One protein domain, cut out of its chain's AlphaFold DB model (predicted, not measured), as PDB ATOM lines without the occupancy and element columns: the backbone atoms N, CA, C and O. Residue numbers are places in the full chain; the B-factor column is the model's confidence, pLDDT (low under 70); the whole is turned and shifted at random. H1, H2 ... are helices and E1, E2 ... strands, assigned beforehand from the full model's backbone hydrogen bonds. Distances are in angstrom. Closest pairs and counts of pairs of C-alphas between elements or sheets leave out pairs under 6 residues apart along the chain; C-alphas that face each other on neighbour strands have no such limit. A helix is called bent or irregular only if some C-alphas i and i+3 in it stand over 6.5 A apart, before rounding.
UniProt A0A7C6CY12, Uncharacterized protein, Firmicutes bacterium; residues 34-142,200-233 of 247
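AT A GLANCE: This is residues 34 to 142 and 200 to 233 of the 247 residues of an uncharacterized protein of Firmicutes bacterium (UniProt A0A7C6CY12). A twisted sheet of five strands, with sharp bends in its long strands E3 and E4, has helix H1 packed on one face and the short helix H4 across the other. H2 folds back on H1 as a helical hairpin, H3 packs on H2 away from most of the sheet, and a long loop, residues 59 to 84, runs between H2 and H3. The printed part has 143 residues, with named elements in the order H1, H2, H3, E1, E2, E3, E4, E5, H4, and its class is mixed, helices and strands. The sheet is branched and its neighbour pairs are antiparallel. The whole is compact, with a radius of gyration of the C-alphas of 16.2 A and spans of 49 by 46 by 28 A.

HOW THE PARTS SIT: H1, residues 36 to 48, and H2, residues 52 to 58, form a helical hairpin: residues 43 to 47 of H1 touch H2, closest at the C-alphas of Ala 46 and Arg 54, 5.2 A, at a shallow tilt of 12 degrees, opposite ways. H3, residues 85 to 101, touches H2, closest at the C-alphas of Ser 52 and Asp 93, 5.5 A, at a steep tilt of 53 degrees. E1, residues 105 to 111, and E2, residues 118 to 121, lie on one side of E3, residues 127 to 140; E4, residues 200 to 212, lies on the other side. N 107 and O 138 are 2.9 A apart, N 120 and O 129 3.0 A, and N 130 and O 207 3.1 A, each within hydrogen-bond range. E5, residues 215 to 218, forms a hairpin with E4, with N 210 and O 217 at 2.8 A. H1 is on the sheet, its C-alpha of Ser 48 being 4.9 A from that of Leu 106; H2 only grazes it with residues 56 to 58; H3 only just is not on it, with 4 pairs of C-alphas within 10 A. H4, residues 220 to 228, is on the opposite face to H1, at a height over the sheet of 8.8 A, and runs across the strands, at 89 degrees to E4 on the local plane. Every O i to N i+4 pair is within hydrogen-bond range in H1, against 11 of 13 in H3, 3 of 5 in H4 and 1 of 3 in H2, where 3 of 4 O i to N i+3 pairs are.

IN THESE COORDINATES: H1 begins at C-alpha 36, (141.878, 179.385, 223.942), and is 18.2 A long. H3, 23.2 A long, is irregular, with C-alphas 91 and 94 7.6 A apart. E1 is 19.0 A long, E3 34.7 A and E4 30.8 A; E3 bends by 75 degrees at residue 132 and E4 by 73 degrees at residue 203. H4 ends at C-alpha 228, (154.647, 164.183, 215.713).

THE WHOLE: The C-alphas of Gly 102 and Glu 231, the two farthest apart, are 49.0 A apart. Residues 143 to 199 are not printed, and C-alphas 142 and 200 are 17.0 A apart across the cut. The link from H2 to H3 is long, and within it residues 63 to 64 pair antiparallel with residues 82 to 83. The mean pLDDT of the printed part is 83.6; residues 65 to 80 and 222 to 233 are under 70.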
ATOM      1  N   GLN A  34     135.697 175.356 226.448       92.19
ATOM      2  CA  GLN A  34     136.404 176.617 226.623       92.19
ATOM      3  C   GLN A  34     137.163 176.987 225.338       92.19
ATOM      4  O   GLN A  34     137.745 176.107 224.700       92.19
ATOM      5  N   THR A  35     137.190 178.263 224.951       92.38
ATOM      6  CA  THR A  35     138.088 178.731 223.876       92.38
ATOM      7  C   THR A  35     139.503 178.986 224.405       92.38
ATOM      8  O   THR A  35     139.728 179.080 225.611       92.38
ATOM      9  N   VAL A  36     140.492 179.107 223.521       89.44
ATOM     10  CA  VAL A  36     141.878 179.385 223.942       89.44
ATOM     11  C   VAL A  36     142.003 180.787 224.562       89.44
ATOM     12  O   VAL A  36     142.749 180.982 225.517       89.44
ATOM     13  N   GLU A  37     141.214 181.756 224.100       91.56
ATOM     14  CA  GLU A  37     141.149 183.102 224.679       91.56
ATOM     15  C   GLU A  37     140.549 183.084 226.090       91.56
ATOM     16  O   GLU A  37     141.089 183.715 226.998       91.56
ATOM     17  N   GLU A  38     139.478 182.313 226.304       94.31
ATOM     18  CA  GLU A  38     138.897 182.110 227.638       94.31
ATOM     19  C   GLU A  38     139.889 181.423 228.587       94.31
ATOM     20  O   GLU A  38     139.910 181.719 229.783       94.31
ATOM     21  N   PHE A  39     140.727 180.520 228.070       95.12
ATOM     22  CA  PHE A  39     141.828 179.933 228.832       95.12
ATOM     23  C   PHE A  39     142.877 180.979 229.217       95.12
ATOM     24  O   PHE A  39     143.274 181.024 230.379       95.12
ATOM     25  N   ILE A  40     143.297 181.850 228.293       94.94
ATOM     26  CA  ILE A  40     144.255 182.929 228.581       94.94
ATOM     27  C   ILE A  40     143.716 183.858 229.681       94.94
ATOM     28  O   ILE A  40     144.439 184.199 230.620       94.94
ATOM     29  N   GLU A  41     142.438 184.238 229.614       95.31
ATOM     30  CA  GLU A  41     141.797 185.050 230.655       95.31
ATOM     31  C   GLU A  41     141.751 184.328 232.014       95.31
ATOM     32  O   GLU A  41     142.063 184.930 233.052       95.31
ATOM     33  N   GLU A  42     141.399 183.035 232.024       96.00
ATOM     34  CA  GLU A  42     141.410 182.206 233.235       96.00
ATOM     35  C   GLU A  42     142.825 182.098 233.816       96.00
ATOM     36  O   GLU A  42     142.994 182.294 235.023       96.00
ATOM     37  N   ALA A  43     143.837 181.872 232.973       94.38
ATOM     38  CA  ALA A  43     145.239 181.753 233.354       94.38
ATOM     39  C   ALA A  43     145.771 183.044 233.985       94.38
ATOM     40  O   ALA A  43     146.299 183.009 235.100       94.38
ATOM     41  N   ASN A  44     145.534 184.190 233.337       96.19
ATOM     42  CA  ASN A  44     145.888 185.511 233.858       96.19
ATOM     43  C   ASN A  44     145.284 185.729 235.250       96.19
ATOM     44  O   ASN A  44     145.983 186.047 236.213       96.19
ATOM     45  N   SER A  45     143.981 185.464 235.396       97.06
ATOM     46  CA  SER A  45     143.279 185.614 236.672       97.06
ATOM     47  C   SER A  45     143.752 184.636 237.753       97.06
ATOM     48  O   SER A  45     143.796 184.987 238.938       97.06
ATOM     49  N   ALA A  46     144.035 183.388 237.384       96.31
ATOM     50  CA  ALA A  46     144.448 182.343 238.309       96.31
ATOM     51  C   ALA A  46     145.855 182.615 238.850       96.31
ATOM     52  O   ALA A  46     146.018 182.643 240.074       96.31
ATOM     53  N   ILE A  47     146.822 182.917 237.982       93.00
ATOM     54  CA  ILE A  47     148.206 183.216 238.372       93.00
ATOM     55  C   ILE A  47     148.262 184.501 239.206       93.00
ATOM     56  O   ILE A  47     148.773 184.475 240.325       93.00
ATOM     57  N   SER A  48     147.616 185.588 238.762       94.56
ATOM     58  CA  SER A  48     147.537 186.842 239.533       94.56
ATOM     59  C   SER A  48     146.900 186.698 240.913       94.56
ATOM     60  O   SER A  48     147.158 187.503 241.805       94.56
ATOM     61  N   SER A  49     146.056 185.686 241.125       96.50
ATOM     62  CA  SER A  49     145.447 185.468 242.440       96.50
ATOM     63  C   SER A  49     146.408 184.905 243.478       96.50
ATOM     64  O   SER A  49     146.053 184.854 244.658       96.50
ATOM     65  N   LEU A  50     147.580 184.438 243.030       96.31
ATOM     66  CA  LEU A  50     148.556 183.686 243.803       96.31
ATOM     67  C   LEU A  50     147.976 182.394 244.400       96.31
ATOM     68  O   LEU A  50     148.619 181.749 245.201       96.31
ATOM     69  N   ARG A  51     146.757 181.956 244.081       96.00
ATOM     70  CA  ARG A  51     146.184 180.754 244.707       96.00
ATOM     71  C   ARG A  51     146.646 179.518 243.951       96.00
ATOM     72  O   ARG A  51     146.118 179.251 242.875       96.00
ATOM     73  N   SER A  52     147.548 178.749 244.548       92.69
ATOM     74  CA  SER A  52     147.971 177.411 244.105       92.69
ATOM     75  C   SER A  52     146.800 176.574 243.590       92.69
ATOM     76  O   SER A  52     146.834 176.115 242.459       92.69
ATOM     77  N   GLY A  53     145.693 176.496 244.336       95.00
ATOM     78  CA  GLY A  53     144.508 175.743 243.927       95.00
ATOM     79  C   GLY A  53     143.868 176.220 242.625       95.00
ATOM     80  O   GLY A  53     143.308 175.400 241.913       95.00
ATOM     81  N   ARG A  54     143.951 177.515 242.292       96.38
ATOM     82  CA  ARG A  54     143.483 178.049 241.001       96.38
ATOM     83  C   ARG A  54     144.506 177.822 239.894       96.38
ATOM     84  O   ARG A  54     144.109 177.521 238.779       96.38
ATOM     85  N   ILE A  55     145.794 177.957 240.205       93.81
ATOM     86  CA  ILE A  55     146.887 177.699 239.259       93.81
ATOM     87  C   ILE A  55     146.899 176.216 238.866       93.81
ATOM     88  O   ILE A  55     147.013 175.886 237.693       93.81
ATOM     89  N   ALA A  56     146.667 175.323 239.827       93.06
ATOM     90  CA  ALA A  56     146.597 173.884 239.622       93.06
ATOM     91  C   ALA A  56     145.452 173.457 238.687       93.06
ATOM     92  O   ALA A  56     145.544 172.408 238.054       93.06
ATOM     93  N   GLU A  57     144.378 174.247 238.567       95.00
ATOM     94  CA  GLU A  57     143.308 173.968 237.597       95.00
ATOM     95  C   GLU A  57     143.741 174.212 236.148       95.00
ATOM     96  O   GLU A  57     143.166 173.604 235.245       95.00
ATOM     97  N   LEU A  58     144.765 175.045 235.932       95.06
ATOM     98  CA  LEU A  58     145.325 175.323 234.610       95.06
ATOM     99  C   LEU A  58     146.223 174.196 234.106       95.06
ATOM    100  O   LEU A  58     146.546 174.181 232.927       95.06
ATOM    101  N   ILE A  59     146.673 173.300 234.984       92.00
ATOM    102  CA  ILE A  59     147.690 172.295 234.678       92.00
ATOM    103  C   ILE A  59     147.018 170.932 234.484       92.00
ATOM    104  O   ILE A  59     146.078 170.549 235.199       92.00
ATOM    105  N   ASP A  60     147.491 170.208 233.478       93.06
ATOM    106  CA  ASP A  60     147.196 168.802 233.262       93.06
ATOM    107  C   ASP A  60     148.117 167.951 234.148       93.06
ATOM    108  O   ASP A  60     149.309 167.818 233.885       93.06
ATOM    109  N   PHE A  61     147.560 167.446 235.249       89.69
ATOM    110  CA  PHE A  61     148.244 166.554 236.183       89.69
ATOM    111  C   PHE A  61     147.781 165.101 235.986       89.69
ATOM    112  O   PHE A  61     146.601 164.890 235.684       89.69
ATOM    113  N   PRO A  62     148.622 164.101 236.317       89.12
ATOM    114  CA  PRO A  62     150.008 164.230 236.783       89.12
ATOM    115  C   PRO A  62     150.977 164.620 235.658       89.12
ATOM    116  O   PRO A  62     150.732 164.327 234.492       89.12
ATOM    117  N   ILE A  63     152.091 165.257 236.019       81.62
ATOM    118  CA  ILE A  63     153.201 165.500 235.090       81.62
ATOM    119  C   ILE A  63     154.183 164.330 235.222       81.62
ATOM    120  O   ILE A  63     154.769 164.150 236.287       81.62
ATOM    121  N   SER A  64     154.347 163.535 234.163       74.00
ATOM    122  CA  SER A  64     155.260 162.377 234.143       74.00
ATOM    123  C   SER A  64     156.683 162.759 233.714       74.00
ATOM    124  O   SER A  64     156.871 163.635 232.867       74.00
ATOM    125  N   THR A  65     157.686 162.059 234.253       63.44
ATOM    126  CA  THR A  65     159.110 162.189 233.889       63.44
ATOM    127  C   THR A  65     159.455 161.797 232.470       63.44
ATOM    128  O   THR A  65     160.472 162.268 231.964       63.44
ATOM    129  N   ASP A  66     158.613 161.001 231.808       58.69
ATOM    130  CA  ASP A  66     158.770 160.673 230.382       58.69
ATOM    131  C   ASP A  66     158.784 161.938 229.502       58.69
ATOM    132  O   ASP A  66     159.264 161.929 228.370       58.69
ATOM    133  N   TYR A  67     158.284 163.043 230.056       51.88
ATOM    134  CA  TYR A  67     158.170 164.357 229.442       51.88
ATOM    135  C   TYR A  67     159.139 165.386 230.064       51.88
ATOM    136  O   TYR A  67     159.044 166.581 229.804       51.88
ATOM    137  N   GLY A  68     160.096 164.935 230.882       51.50
ATOM    138  CA  GLY A  68     161.022 165.786 231.624       51.50
ATOM    139  C   GLY A  68     160.349 166.479 232.811       51.50
ATOM    140  O   GLY A  68     159.315 167.132 232.681       51.50
ATOM    141  N   ILE A  69     160.944 166.366 234.001       48.28
ATOM    142  CA  ILE A  69     160.478 167.166 235.135       48.28
ATOM    143  C   ILE A  69     161.077 168.576 235.011       48.28
ATOM    144  O   ILE A  69     162.300 168.696 234.919       48.28
ATOM    145  N   PRO A  70     160.279 169.655 235.103       45.19
ATOM    146  CA  PRO A  70     160.782 171.032 235.081       45.19
ATOM    147  C   PRO A  70     161.676 171.427 236.279       45.19
ATOM    148  O   PRO A  70     162.017 172.599 236.408       45.19
ATOM    149  N   VAL A  71     162.070 170.492 237.155       44.91
ATOM    150  CA  VAL A  71     162.860 170.767 238.372       44.91
ATOM    151  C   VAL A  71     164.248 170.112 238.405       44.91
ATOM    152  O   VAL A  71     164.832 169.971 239.471       44.91
ATOM    153  N   GLY A  72     164.826 169.749 237.253       41.78
ATOM    154  CA  GLY A  72     166.238 169.323 237.197       41.78
ATOM    155  C   GLY A  72     166.545 168.045 237.987       41.78
ATOM    156  O   GLY A  72     167.677 167.831 238.412       41.78
ATOM    157  N   LEU A  73     165.528 167.213 238.198       48.88
ATOM    158  CA  LEU A  73     165.645 165.939 238.886       48.88
ATOM    159  C   LEU A  73     166.223 164.896 237.928       48.88
ATOM    160  O   LEU A  73     165.613 164.578 236.908       48.88
ATOM    161  N   GLU A  74     167.396 164.363 238.266       46.25
ATOM    162  CA  GLU A  74     167.886 163.112 237.692       46.25
ATOM    163  C   GLU A  74     167.045 161.983 238.292       46.25
ATOM    164  O   GLU A  74     167.216 161.598 239.446       46.25
ATOM    165  N   VAL A  75     166.057 161.525 237.531       50.81
ATOM    166  CA  VAL A  75     165.163 160.444 237.949       50.81
ATOM    167  C   VAL A  75     165.808 159.137 237.510       50.81
ATOM    168  O   VAL A  75     166.265 159.027 236.373       50.81
ATOM    169  N   ASP A  76     165.872 158.170 238.423       50.56
ATOM    170  CA  ASP A  76     166.311 156.812 238.115       50.56
ATOM    171  C   ASP A  76     165.447 156.256 236.969       50.56
ATOM    172  O   ASP A  76     164.218 156.292 237.044       50.56
ATOM    173  N   GLU A  77     166.072 155.786 235.884       52.34
ATOM    174  CA  GLU A  77     165.397 155.417 234.625       52.34
ATOM    175  C   GLU A  77     164.403 154.242 234.786       52.34
ATOM    176  O   GLU A  77     163.690 153.896 233.842       52.34
ATOM    177  N   GLU A  78     164.361 153.598 235.960       53.50
ATOM    178  CA  GLU A  78     163.605 152.370 236.212       53.50
ATOM    179  C   GLU A  78     162.150 152.585 236.686       53.50
ATOM    180  O   GLU A  78     161.333 151.681 236.483       53.50
ATOM    181  N   GLU A  79     161.772 153.753 237.231       60.84
ATOM    182  CA  GLU A  79     160.371 154.068 237.582       60.84
ATOM    183  C   GLU A  79     159.965 155.500 237.174       60.84
ATOM    184  O   GLU A  79     160.585 156.467 237.619       60.84
ATOM    185  N   PRO A  80     158.900 155.675 236.361       64.75
ATOM    186  CA  PRO A  80     158.424 157.000 235.993       64.75
ATOM    187  C   PRO A  80     157.859 157.705 237.228       64.75
ATOM    188  O   PRO A  80     156.916 157.228 237.863       64.75
ATOM    189  N   PHE A  81     158.431 158.855 237.568       75.06
ATOM    190  CA  PHE A  81     157.915 159.703 238.635       75.06
ATOM    191  C   PHE A  81     156.755 160.577 238.124       75.06
ATOM    192  O   PHE A  81     156.792 161.173 237.046       75.06
ATOM    193  N   GLU A  82     155.699 160.668 238.925       85.38
ATOM    194  CA  GLU A  82     154.527 161.483 238.625       85.38
ATOM    195  C   GLU A  82     154.458 162.659 239.593       85.38
ATOM    196  O   GLU A  82     154.133 162.505 240.772       85.38
ATOM    197  N   PHE A  83     154.694 163.865 239.086       85.12
ATOM    198  CA  PHE A  83     154.451 165.074 239.855       85.12
ATOM    199  C   PHE A  83     152.947 165.348 239.894       85.12
ATOM    200  O   PHE A  83     152.327 165.771 238.911       85.12
ATOM    201  N   THR A  84     152.331 165.044 241.033       92.56
ATOM    202  CA  THR A  84     150.876 165.102 241.184       92.56
ATOM    203  C   THR A  84     150.375 166.511 241.492       92.56
ATOM    204  O   THR A  84     151.099 167.378 241.984       92.56
ATOM    205  N   ARG A  85     149.064 166.719 241.305       93.31
ATOM    206  CA  ARG A  85     148.384 167.939 241.762       93.31
ATOM    207  C   ARG A  85     148.608 168.187 243.255       93.31
ATOM    208  O   ARG A  85     148.729 169.336 243.651       93.31
ATOM    209  N   GLN A  86     148.620 167.138 244.081       94.50
ATOM    210  CA  GLN A  86     148.790 167.295 245.526       94.50
ATOM    211  C   GLN A  86     150.202 167.784 245.859       94.50
ATOM    212  O   GLN A  86     150.322 168.765 246.573       94.50
ATOM    213  N   MET A  87     151.238 167.218 245.233       90.81
ATOM    214  CA  MET A  87     152.624 167.676 245.404       90.81
ATOM    215  C   MET A  87     152.815 169.141 244.999       90.81
ATOM    216  O   MET A  87     153.486 169.896 245.695       90.81
ATOM    217  N   PHE A  88     152.186 169.575 243.900       92.25
ATOM    218  CA  PHE A  88     152.178 170.987 243.508       92.25
ATOM    219  C   PHE A  88     151.567 171.889 244.591       92.25
ATOM    220  O   PHE A  88     152.085 172.969 244.871       92.25
ATOM    221  N   MET A  89     150.455 171.450 245.186       94.12
ATOM    222  CA  MET A  89     149.780 172.183 246.258       94.12
ATOM    223  C   MET A  89     150.629 172.201 247.531       94.12
ATOM    224  O   MET A  89     150.827 173.264 248.108       94.12
ATOM    225  N   ASP A  90     151.206 171.069 247.927       91.38
ATOM    226  CA  ASP A  90     152.071 170.974 249.107       91.38
ATOM    227  C   ASP A  90     153.306 171.876 248.961       91.38
ATOM    228  O   ASP A  90     153.720 172.538 249.913       91.38
ATOM    229  N   LEU A  91     153.840 171.991 247.740       89.88
ATOM    230  CA  LEU A  91     154.948 172.889 247.437       89.88
ATOM    231  C   LEU A  91     154.558 174.370 247.563       89.88
ATOM    232  O   LEU A  91     155.328 175.147 248.128       89.88
ATOM    233  N   LEU A  92     153.392 174.776 247.046       93.75
ATOM    234  CA  LEU A  92     153.086 176.189 246.776       93.75
ATOM    235  C   LEU A  92     151.957 176.812 247.607       93.75
ATOM    236  O   LEU A  92     151.860 178.041 247.619       93.75
ATOM    237  N   ASP A  93     151.122 176.040 248.303       94.56
ATOM    238  CA  ASP A  93     150.003 176.568 249.099       94.56
ATOM    239  C   ASP A  93     150.493 177.594 250.127       94.56
ATOM    240  O   ASP A  93     150.116 178.768 250.069       94.56
ATOM    241  N   GLU A  94     151.382 177.166 251.025       96.81
ATOM    242  CA  GLU A  94     151.876 178.000 252.120       96.81
ATOM    243  C   GLU A  94     152.756 179.168 251.642       96.81
ATOM    244  O   GLU A  94     152.497 180.296 252.068       96.81
ATOM    245  N   PRO A  95     153.731 178.993 250.723       97.06
ATOM    246  CA  PRO A  95     154.476 180.124 250.171       97.06
ATOM    247  C   PRO A  95     153.569 181.180 249.539       97.06
ATOM    248  O   PRO A  95     153.770 182.378 249.735       97.06
ATOM    249  N   LEU A  96     152.537 180.773 248.802       96.38
ATOM    250  CA  LEU A  96     151.656 181.740 248.165       96.38
ATOM    251  C   LEU A  96     150.642 182.364 249.138       96.38
ATOM    252  O   LEU A  96     150.215 183.502 248.915       96.38
ATOM    253  N   ASP A  97     150.256 181.665 250.210       97.69
ATOM    254  CA  ASP A  97     149.548 182.266 251.348       97.69
ATOM    255  C   ASP A  97     150.414 183.330 252.032       97.69
ATOM    256  O   ASP A  97     149.957 184.461 252.189       97.69
ATOM    257  N   LEU A  98     151.688 183.035 252.319       97.56
ATOM    258  CA  LEU A  98     152.640 184.001 252.882       97.56
ATOM    259  C   LEU A  98     152.798 185.238 251.991       97.56
ATOM    260  O   LEU A  98     152.822 186.363 252.494       97.56
ATOM    261  N   ALA A  99     152.855 185.052 250.669       96.75
ATOM    262  CA  ALA A  99     152.902 186.160 249.723       96.75
ATOM    263  C   ALA A  99     151.662 187.059 249.864       96.75
ATOM    264  O   ALA A  99     151.789 188.274 250.017       96.75
ATOM    265  N   ARG A 100     150.460 186.467 249.863       97.56
ATOM    266  CA  ARG A 100     149.198 187.209 250.015       97.56
ATOM    267  C   ARG A 100     149.099 187.920 251.360       97.56
ATOM    268  O   ARG A 100     148.768 189.104 251.393       97.56
ATOM    269  N   ASP A 101     149.380 187.212 252.447       97.94
ATOM    270  CA  ASP A 101     149.269 187.728 253.812       97.94
ATOM    271  C   ASP A 101     150.313 188.817 254.087       97.94
ATOM    272  O   ASP A 101     150.046 189.784 254.804       97.94
ATOM    273  N   GLY A 102     151.475 188.717 253.438       96.38
ATOM    274  CA  GLY A 102     152.504 189.752 253.393       96.38
ATOM    275  C   GLY A 102     152.172 190.948 252.491       96.38
ATOM    276  O   GLY A 102     152.959 191.890 252.426       96.38
ATOM    277  N   GLY A 103     151.022 190.940 251.810       97.00
ATOM    278  CA  GLY A 103     150.555 192.037 250.964       97.00
ATOM    279  C   GLY A 103     151.160 192.070 249.561       97.00
ATOM    280  O   GLY A 103     151.097 193.115 248.910       97.00
ATOM    281  N   ALA A 104     151.743 190.965 249.088       97.06
ATOM    282  CA  ALA A 104     152.246 190.879 247.727       97.06
ATOM    283  C   ALA A 104     151.100 190.993 246.712       97.06
ATOM    284  O   ALA A 104     150.003 190.464 246.915       97.06
ATOM    285  N   THR A 105     151.359 191.662 245.591       97.50
ATOM    286  CA  THR A 105     150.411 191.741 244.472       97.50
ATOM    287  C   THR A 105     151.105 191.361 243.174       97.50
ATOM    288  O   THR A 105     152.243 191.760 242.941       97.50
ATOM    289  N   LEU A 106     150.422 190.573 242.345       95.50
ATOM    290  CA  LEU A 106     150.936 190.073 241.075       95.50
ATOM    291  C   LEU A 106     149.953 190.403 239.953       95.50
ATOM    292  O   LEU A 106     148.804 189.960 239.967       95.50
ATOM    293  N   VAL A 107     150.425 191.123 238.944       97.12
ATOM    294  CA  VAL A 107     149.778 191.194 237.633       97.12
ATOM    295  C   VAL A 107     150.523 190.240 236.710       97.12
ATOM    296  O   VAL A 107     151.731 190.380 236.535       97.12
ATOM    297  N   PHE A 108     149.804 189.272 236.153       94.56
ATOM    298  CA  PHE A 108     150.307 188.338 235.160       94.56
ATOM    299  C   PHE A 108     149.405 188.397 233.932       94.56
ATOM    300  O   PHE A 108     148.184 188.268 234.050       94.56
ATOM    301  N   GLU A 109     150.001 188.600 232.761       95.56
ATOM    302  CA  GLU A 109     149.272 188.655 231.500       95.56
ATOM    303  C   GLU A 109     150.021 187.908 230.401       95.56
ATOM    304  O   GLU A 109     151.152 188.255 230.073       95.56
ATOM    305  N   ILE A 110     149.355 186.936 229.783       93.25
ATOM    306  CA  ILE A 110     149.714 186.415 228.464       93.25
ATOM    307  C   ILE A 110     149.146 187.393 227.433       93.25
ATOM    308  O   ILE A 110     147.932 187.606 227.355       93.25
ATOM    309  N   ARG A 111     150.030 188.026 226.667       91.88
ATOM    310  CA  ARG A 111     149.722 189.082 225.700       91.88
ATOM    311  C   ARG A 111     150.045 188.632 224.289       91.88
ATOM    312  O   ARG A 111     150.947 187.829 224.081       91.88
ATOM    313  N   ASN A 112     149.326 189.203 223.325       89.44
ATOM    314  CA  ASN A 112     149.622 189.090 221.902       89.44
ATOM    315  C   ASN A 112     150.502 190.281 221.471       89.44
ATOM    316  O   ASN A 112     149.954 191.362 221.211       89.44
ATOM    317  N   PRO A 113     151.842 190.135 221.441       83.44
ATOM    318  CA  PRO A 113     152.720 191.212 221.014       83.44
ATOM    319  C   PRO A 113     152.502 191.477 219.522       83.44
ATOM    320  O   PRO A 113     152.672 190.602 218.681       83.44
ATOM    321  N   GLU A 114     152.086 192.699 219.187       83.06
ATOM    322  CA  GLU A 114     151.959 193.178 217.800       83.06
ATOM    323  C   GLU A 114     151.060 192.333 216.871       83.06
ATOM    324  O   GLU A 114     151.118 192.483 215.652       83.06
ATOM    325  N   GLY A 115     150.185 191.486 217.424       81.12
ATOM    326  CA  GLY A 115     149.326 190.602 216.633       81.12
ATOM    327  C   GLY A 115     150.020 189.332 216.127       81.12
ATOM    328  O   GLY A 115     149.474 188.696 215.232       81.12
ATOM    329  N   GLN A 116     151.199 188.990 216.658       84.06
ATOM    330  CA  GLN A 116     152.019 187.851 216.232       84.06
ATOM    331  C   GLN A 116     151.685 186.535 216.943       84.06
ATOM    332  O   GLN A 116     152.177 185.493 216.529       84.06
ATOM    333  N   MET A 117     150.856 186.560 217.991       89.69
ATOM    334  CA  MET A 117     150.422 185.333 218.658       89.69
ATOM    335  C   MET A 117     149.603 184.473 217.698       89.69
ATOM    336  O   MET A 117     148.580 184.923 217.169       89.69
ATOM    337  N   GLU A 118     150.024 183.225 217.539       88.50
ATOM    338  CA  GLU A 118     149.341 182.228 216.720       88.50
ATOM    339  C   GLU A 118     148.699 181.169 217.616       88.50
ATOM    340  O   GLU A 118     149.242 180.797 218.656       88.50
ATOM    341  N   ILE A 119     147.514 180.699 217.227       89.44
ATOM    342  CA  ILE A 119     146.805 179.622 217.918       89.44
ATOM    343  C   ILE A 119     146.532 178.533 216.891       89.44
ATOM    344  O   ILE A 119     145.763 178.736 215.949       89.44
ATOM    345  N   SER A 120     147.147 177.377 217.104       88.56
ATOM    346  CA  SER A 120     146.964 176.187 216.277       88.56
ATOM    347  C   SER A 120     146.184 175.153 217.076       88.56
ATOM    348  O   SER A 120     146.570 174.835 218.196       88.56
ATOM    349  N   ILE A 121     145.081 174.646 216.524       87.06
ATOM    350  CA  ILE A 121     144.268 173.576 217.121       87.06
ATOM    351  C   ILE A 121     144.368 172.360 216.207       87.06
ATOM    352  O   ILE A 121     144.277 172.497 214.985       87.06
ATOM    353  N   ASP A 122     144.573 171.186 216.792       83.75
ATOM    354  CA  ASP A 122     144.704 169.952 216.030       83.75
ATOM    355  C   ASP A 122     143.386 169.493 215.390       83.75
ATOM    356  O   ASP A 122     142.292 169.906 215.777       83.75
ATOM    357  N   GLU A 123     143.473 168.574 214.423       80.38
ATOM    358  CA  GLU A 123     142.289 168.026 213.742       80.38
ATOM    359  C   GLU A 123     141.329 167.293 214.696       80.38
ATOM    360  O   GLU A 123     140.154 167.115 214.371       80.38
ATOM    361  N   THR A 124     141.815 166.840 215.860       83.94
ATOM    362  CA  THR A 124     140.982 166.151 216.853       83.94
ATOM    363  C   THR A 124     140.264 167.099 217.815       83.94
ATOM    364  O   THR A 124     139.412 166.632 218.577       83.94
ATOM    365  N   GLU A 125     140.571 168.401 217.765       84.94
ATOM    366  CA  GLU A 125     140.110 169.445 218.690       84.94
ATOM    367  C   GLU A 125     140.397 169.121 220.169       84.94
ATOM    368  O   GLU A 125     139.684 169.561 221.076       84.94
ATOM    369  N   LYS A 126     141.431 168.316 220.432       89.50
ATOM    370  CA  LYS A 126     141.851 167.932 221.788       89.50
ATOM    371  C   LYS A 126     143.148 168.590 222.205       89.50
ATOM    372  O   LYS A 126     143.414 168.636 223.404       89.50
ATOM    373  N   TYR A 127     143.929 169.073 221.252       90.31
ATOM    374  CA  TYR A 127     145.214 169.698 221.494       90.31
ATOM    375  C   TYR A 127     145.245 171.065 220.820       90.31
ATOM    376  O   TYR A 127     144.677 171.265 219.745       90.31
ATOM    377  N   ALA A 128     145.887 172.019 221.478       90.25
ATOM    378  CA  ALA A 128     146.108 173.344 220.932       90.25
ATOM    379  C   ALA A 128     147.460 173.880 221.387       90.25
ATOM    380  O   ALA A 128     147.963 173.486 222.435       90.25
ATOM    381  N   VAL A 129     148.035 174.794 220.620       90.06
ATOM    382  CA  VAL A 129     149.312 175.426 220.947       90.06
ATOM    383  C   VAL A 129     149.183 176.916 220.701       90.06
ATOM    384  O   VAL A 129     148.777 177.341 219.619       90.06
ATOM    385  N   ILE A 130     149.499 177.703 221.728       90.38
ATOM    386  CA  ILE A 130     149.652 179.155 221.610       90.38
ATOM    387  C   ILE A 130     151.125 179.418 221.325       90.38
ATOM    388  O   ILE A 130     151.951 179.042 222.148       90.38
ATOM    389  N   GLN A 131     151.462 180.067 220.218       89.50
ATOM    390  CA  GLN A 131     152.839 180.390 219.841       89.50
ATOM    391  C   GLN A 131     153.091 181.897 219.901       89.50
ATOM    392  O   GLN A 131     152.167 182.692 219.707       89.50
ATOM    393  N   TYR A 132     154.344 182.281 220.166       88.31
ATOM    394  CA  TYR A 132     154.820 183.676 220.151       88.31
ATOM    395  C   TYR A 132     154.018 184.625 221.058       88.31
ATOM    396  O   TYR A 132     153.741 185.780 220.721       88.31
ATOM    397  N   ALA A 133     153.607 184.131 222.226       91.62
ATOM    398  CA  ALA A 133     152.976 184.967 223.236       91.62
ATOM    399  C   ALA A 133     154.032 185.789 223.998       91.62
ATOM    400  O   ALA A 133     155.202 185.429 224.045       91.62
ATOM    401  N   GLU A 134     153.631 186.878 224.650       93.56
ATOM    402  CA  GLU A 134     154.470 187.588 225.627       93.56
ATOM    403  C   GLU A 134     153.890 187.365 227.026       93.56
ATOM    404  O   GLU A 134     152.707 187.622 227.246       93.56
ATOM    405  N   ALA A 135     154.707 186.936 227.987       92.62
ATOM    406  CA  ALA A 135     154.362 187.046 229.398       92.62
ATOM    407  C   ALA A 135     154.780 188.413 229.927       92.62
ATOM    408  O   ALA A 135     155.950 188.798 229.871       92.62
ATOM    409  N   TYR A 136     153.818 189.118 230.509       94.44
ATOM    410  CA  TYR A 136     154.042 190.303 231.314       94.44
ATOM    411  C   TYR A 136     153.835 189.987 232.788       94.44
ATOM    412  O   TYR A 136     152.789 189.465 233.177       94.44
ATOM    413  N   ILE A 137     154.814 190.364 233.604       94.06
ATOM    414  CA  ILE A 137     154.795 190.189 235.051       94.06
ATOM    415  C   ILE A 137     155.052 191.541 235.705       94.06
ATOM    416  O   ILE A 137     156.049 192.196 235.407       94.06
ATOM    417  N   LEU A 138     154.178 191.927 236.630       95.94
ATOM    418  CA  LEU A 138     154.418 193.013 237.574       95.94
ATOM    419  C   LEU A 138     154.150 192.502 238.988       95.94
ATOM    420  O   LEU A 138     153.001 192.270 239.369       95.94
ATOM    421  N   LEU A 139     155.217 192.317 239.758       95.69
ATOM    422  CA  LEU A 139     155.179 191.829 241.130       95.69
ATOM    423  C   LEU A 139     155.550 192.958 242.088       95.69
ATOM    424  O   LEU A 139     156.647 193.497 242.022       95.69
ATOM    425  N   ASN A 140     154.664 193.261 243.028       97.56
ATOM    426  CA  ASN A 140     154.976 194.105 244.174       97.56
ATOM    427  C   ASN A 140     155.089 193.230 245.418       97.56
ATOM    428  O   ASN A 140     154.132 192.534 245.760       97.56
ATOM    429  N   VAL A 141     156.232 193.264 246.098       96.44
ATOM    430  CA  VAL A 141     156.499 192.432 247.277       96.44
ATOM    431  C   VAL A 141     157.570 193.072 248.161       96.44
ATOM    432  O   VAL A 141     158.571 193.595 247.673       96.44
ATOM    433  N   SER A 142     157.373 193.036 249.480       97.38
ATOM    434  CA  SER A 142     158.393 193.494 250.428       97.38
ATOM    435  C   SER A 142     159.544 192.489 250.531       97.38
ATOM    436  O   SER A 142     159.329 191.294 250.337       97.38
ATOM    437  N   ALA A 200     158.796 192.437 234.561       89.94
ATOM    438  CA  ALA A 200     159.454 191.589 233.577       89.94
ATOM    439  C   ALA A 200     158.551 191.355 232.362       89.94
ATOM    440  O   ALA A 200     157.327 191.259 232.474       89.94
ATOM    441  N   LYS A 201     159.187 191.262 231.192       92.19
ATOM    442  CA  LYS A 201     158.573 190.878 229.920       92.19
ATOM    443  C   LYS A 201     159.463 189.854 229.254       92.19
ATOM    444  O   LYS A 201     160.663 190.095 229.127       92.19
ATOM    445  N   PHE A 202     158.886 188.742 228.837       87.94
ATOM    446  CA  PHE A 202     159.604 187.729 228.081       87.94
ATOM    447  C   PHE A 202     158.671 187.039 227.095       87.94
ATOM    448  O   PHE A 202     157.470 186.904 227.328       87.94
ATOM    449  N   GLU A 203     159.248 186.626 225.977       87.62
ATOM    450  CA  GLU A 203     158.556 185.837 224.972       87.62
ATOM    451  C   GLU A 203     158.332 184.417 225.502       87.62
ATOM    452  O   GLU A 203     159.239 183.794 226.057       87.62
ATOM    453  N   ILE A 204     157.112 183.917 225.335       84.69
ATOM    454  CA  ILE A 204     156.760 182.520 225.536       84.69
ATOM    455  C   ILE A 204     156.654 181.895 224.141       84.69
ATOM    456  O   ILE A 204     155.679 182.166 223.431       84.69
ATOM    457  N   PRO A 205     157.634 181.068 223.733       80.81
ATOM    458  CA  PRO A 205     157.672 180.538 222.374       80.81
ATOM    459  C   PRO A 205     156.467 179.642 222.081       80.81
ATOM    460  O   PRO A 205     155.924 179.696 220.982       80.81
ATOM    461  N   PHE A 206     156.019 178.865 223.071       85.94
ATOM    462  CA  PHE A 206     154.835 178.023 222.967       85.94
ATOM    463  C   PHE A 206     154.176 177.780 224.339       85.94
ATOM    464  O   PHE A 206     154.854 177.704 225.364       85.94
ATOM    465  N   ILE A 207     152.850 177.622 224.353       90.06
ATOM    466  CA  ILE A 207     152.055 177.128 225.486       90.06
ATOM    467  C   ILE A 207     151.247 175.925 224.983       90.06
ATOM    468  O   ILE A 207     150.276 176.123 224.245       90.06
ATOM    469  N   PRO A 208     151.632 174.692 225.353       90.75
ATOM    470  CA  PRO A 208     150.988 173.480 224.875       90.75
ATOM    471  C   PRO A 208     149.742 173.189 225.714       90.75
ATOM    472  O   PRO A 208     149.804 173.141 226.946       90.75
ATOM    473  N   LEU A 209     148.603 172.998 225.055       92.50
ATOM    474  CA  LEU A 209     147.297 172.831 225.679       92.50
ATOM    475  C   LEU A 209     146.655 171.493 225.309       92.50
ATOM    476  O   LEU A 209     146.694 171.052 224.163       92.50
ATOM    477  N   LYS A 210     145.970 170.895 226.285       93.25
ATOM    478  CA  LYS A 210     145.107 169.723 226.119       93.25
ATOM    479  C   LYS A 210     143.712 170.018 226.653       93.25
ATOM    480  O   LYS A 210     143.557 170.582 227.737       93.25
ATOM    481  N   LEU A 211     142.688 169.633 225.901       92.62
ATOM    482  CA  LEU A 211     141.293 169.811 226.278       92.62
ATOM    483  C   LEU A 211     140.834 168.643 227.159       92.62
ATOM    484  O   LEU A 211     140.714 167.502 226.709       92.62
ATOM    485  N   ILE A 212     140.520 168.932 228.420       92.00
ATOM    486  CA  ILE A 212     140.103 167.945 229.417       92.00
ATOM    487  C   ILE A 212     138.771 168.368 230.016       92.00
ATOM    488  O   ILE A 212     138.646 169.429 230.623       92.00
ATOM    489  N   ALA A 213     137.757 167.517 229.841       90.50
ATOM    490  CA  ALA A 213     136.396 167.761 230.322       90.50
ATOM    491  C   ALA A 213     135.840 169.147 229.917       90.50
ATOM    492  O   ALA A 213     135.111 169.780 230.679       90.50
ATOM    493  N   GLY A 214     136.187 169.604 228.707       90.19
ATOM    494  CA  GLY A 214     135.745 170.883 228.151       90.19
ATOM    495  C   GLY A 214     136.553 172.106 228.593       90.19
ATOM    496  O   GLY A 214     136.134 173.218 228.290       90.19
ATOM    497  N   LYS A 215     137.691 171.932 229.278       95.06
ATOM    498  CA  LYS A 215     138.620 173.010 229.649       95.06
ATOM    499  C   LYS A 215     140.007 172.786 229.063       95.06
ATOM    500  O   LYS A 215     140.483 171.653 229.069       95.06
ATOM    501  N   TRP A 216     140.656 173.847 228.599       95.06
ATOM    502  CA  TRP A 216     142.056 173.774 228.184       95.06
ATOM    503  C   TRP A 216     142.966 173.753 229.406       95.06
ATOM    504  O   TRP A 216     142.719 174.443 230.396       95.06
ATOM    505  N   LYS A 217     144.022 172.946 229.332       95.44
ATOM    506  CA  LYS A 217     145.031 172.810 230.377       95.44
ATOM    507  C   LYS A 217     146.421 172.771 229.774       95.44
ATOM    508  O   LYS A 217     146.613 172.114 228.757       95.44
ATOM    509  N   ILE A 218     147.379 173.417 230.429       92.19
ATOM    510  CA  ILE A 218     148.804 173.320 230.112       92.19
ATOM    511  C   ILE A 218     149.228 171.868 230.301       92.19
ATOM    512  O   ILE A 218     149.096 171.333 231.403       92.19
ATOM    513  N   SER A 219     149.717 171.239 229.237       87.56
ATOM    514  CA  SER A 219     150.031 169.810 229.227       87.56
ATOM    515  C   SER A 219     151.405 169.569 228.616       87.56
ATOM    516  O   SER A 219     151.634 169.879 227.448       87.56
ATOM    517  N   LEU A 220     152.325 168.991 229.398       75.75
ATOM    518  CA  LEU A 220     153.611 168.550 228.852       75.75
ATOM    519  C   LEU A 220     153.418 167.370 227.897       75.75
ATOM    520  O   LEU A 220     154.097 167.310 226.886       75.75
ATOM    521  N   GLU A 221     152.429 166.499 228.112       74.12
ATOM    522  CA  GLU A 221     152.077 165.472 227.120       74.12
ATOM    523  C   GLU A 221     151.778 166.107 225.753       74.12
ATOM    524  O   GLU A 221     152.247 165.606 224.736       74.12
ATOM    525  N   ALA A 222     151.055 167.234 225.722       68.69
ATOM    526  CA  ALA A 222     150.781 167.957 224.482       68.69
ATOM    527  C   ALA A 222     152.062 168.501 223.824       68.69
ATOM    528  O   ALA A 222     152.173 168.432 222.604       68.69
ATOM    529  N   LEU A 223     153.047 168.951 224.614       65.56
ATOM    530  CA  LEU A 223     154.359 169.375 224.109       65.56
ATOM    531  C   LEU A 223     155.090 168.242 223.378       65.56
ATOM    532  O   LEU A 223     155.696 168.456 222.333       65.56
ATOM    533  N   PHE A 224     155.037 167.026 223.927       62.38
ATOM    534  CA  PHE A 224     155.728 165.878 223.339       62.38
ATOM    535  C   PHE A 224     154.912 165.155 222.267       62.38
ATOM    536  O   PHE A 224     155.498 164.563 221.364       62.38
ATOM    537  N   ALA A 225     153.583 165.258 222.301       58.78
ATOM    538  CA  ALA A 225     152.722 164.887 221.182       58.78
ATOM    539  C   ALA A 225     152.983 165.784 219.955       58.78
ATOM    540  O   ALA A 225     152.869 165.323 218.820       58.78
ATOM    541  N   GLU A 226     153.418 167.032 220.171       50.75
ATOM    542  CA  GLU A 226     153.833 167.966 219.117       50.75
ATOM    543  C   GLU A 226     155.112 167.539 218.369       50.75
ATOM    544  O   GLU A 226     155.332 167.966 217.239       50.75
ATOM    545  N   TYR A 227     155.928 166.618 218.899       47.91
ATOM    546  CA  TYR A 227     157.039 166.049 218.116       47.91
ATOM    547  C   TYR A 227     156.571 165.146 216.958       47.91
ATOM    548  O   TYR A 227     157.378 164.832 216.084       47.91
ATOM    549  N   ASP A 228     155.280 164.796 216.894       41.75
ATOM    550  CA  ASP A 228     154.647 164.183 215.713       41.75
ATOM    551  C   ASP A 228     153.993 165.236 214.776       41.75
ATOM    552  O   ASP A 228     153.534 164.903 213.687       41.75
ATOM    553  N   PHE A 229     154.015 166.531 215.142       39.19
ATOM    554  CA  PHE A 229     153.670 167.676 214.271       39.19
ATOM    555  C   PHE A 229     154.873 168.197 213.458       39.19
ATOM    556  O   PHE A 229     154.786 169.235 212.796       39.19
ATOM    557  N   ALA A 230     155.991 167.462 213.448       38.03
ATOM    558  CA  ALA A 230     157.224 167.776 212.722       38.03
ATOM    559  C   ALA A 230     157.119 167.648 211.179       38.03
ATOM    560  O   ALA A 230     158.047 167.185 210.518       38.03
ATOM    561  N   GLU A 231     156.011 168.101 210.590       40.50
ATOM    562  CA  GLU A 231     156.020 168.729 209.260       40.50
ATOM    563  C   GLU A 231     156.080 170.269 209.340       40.50
ATOM    564  O   GLU A 231     156.240 170.926 208.311       40.50
ATOM    565  N   TYR A 232     156.036 170.865 210.540       43.28
ATOM    566  CA  TYR A 232     156.382 172.274 210.726       43.28
ATOM    567  C   TYR A 232     157.903 172.445 210.852       43.28
ATOM    568  O   TYR A 232     158.546 171.915 211.756       43.28
ATOM    569  N   ASP A 233     158.467 173.164 209.882       39.75
ATOM    570  CA  ASP A 233     159.886 173.485 209.696       39.75
ATOM    571  C   ASP A 233     160.438 174.298 210.883       39.75
ATOM    572  O   ASP A 233     160.536 175.526 210.845       39.75
TER     573      ASP A 233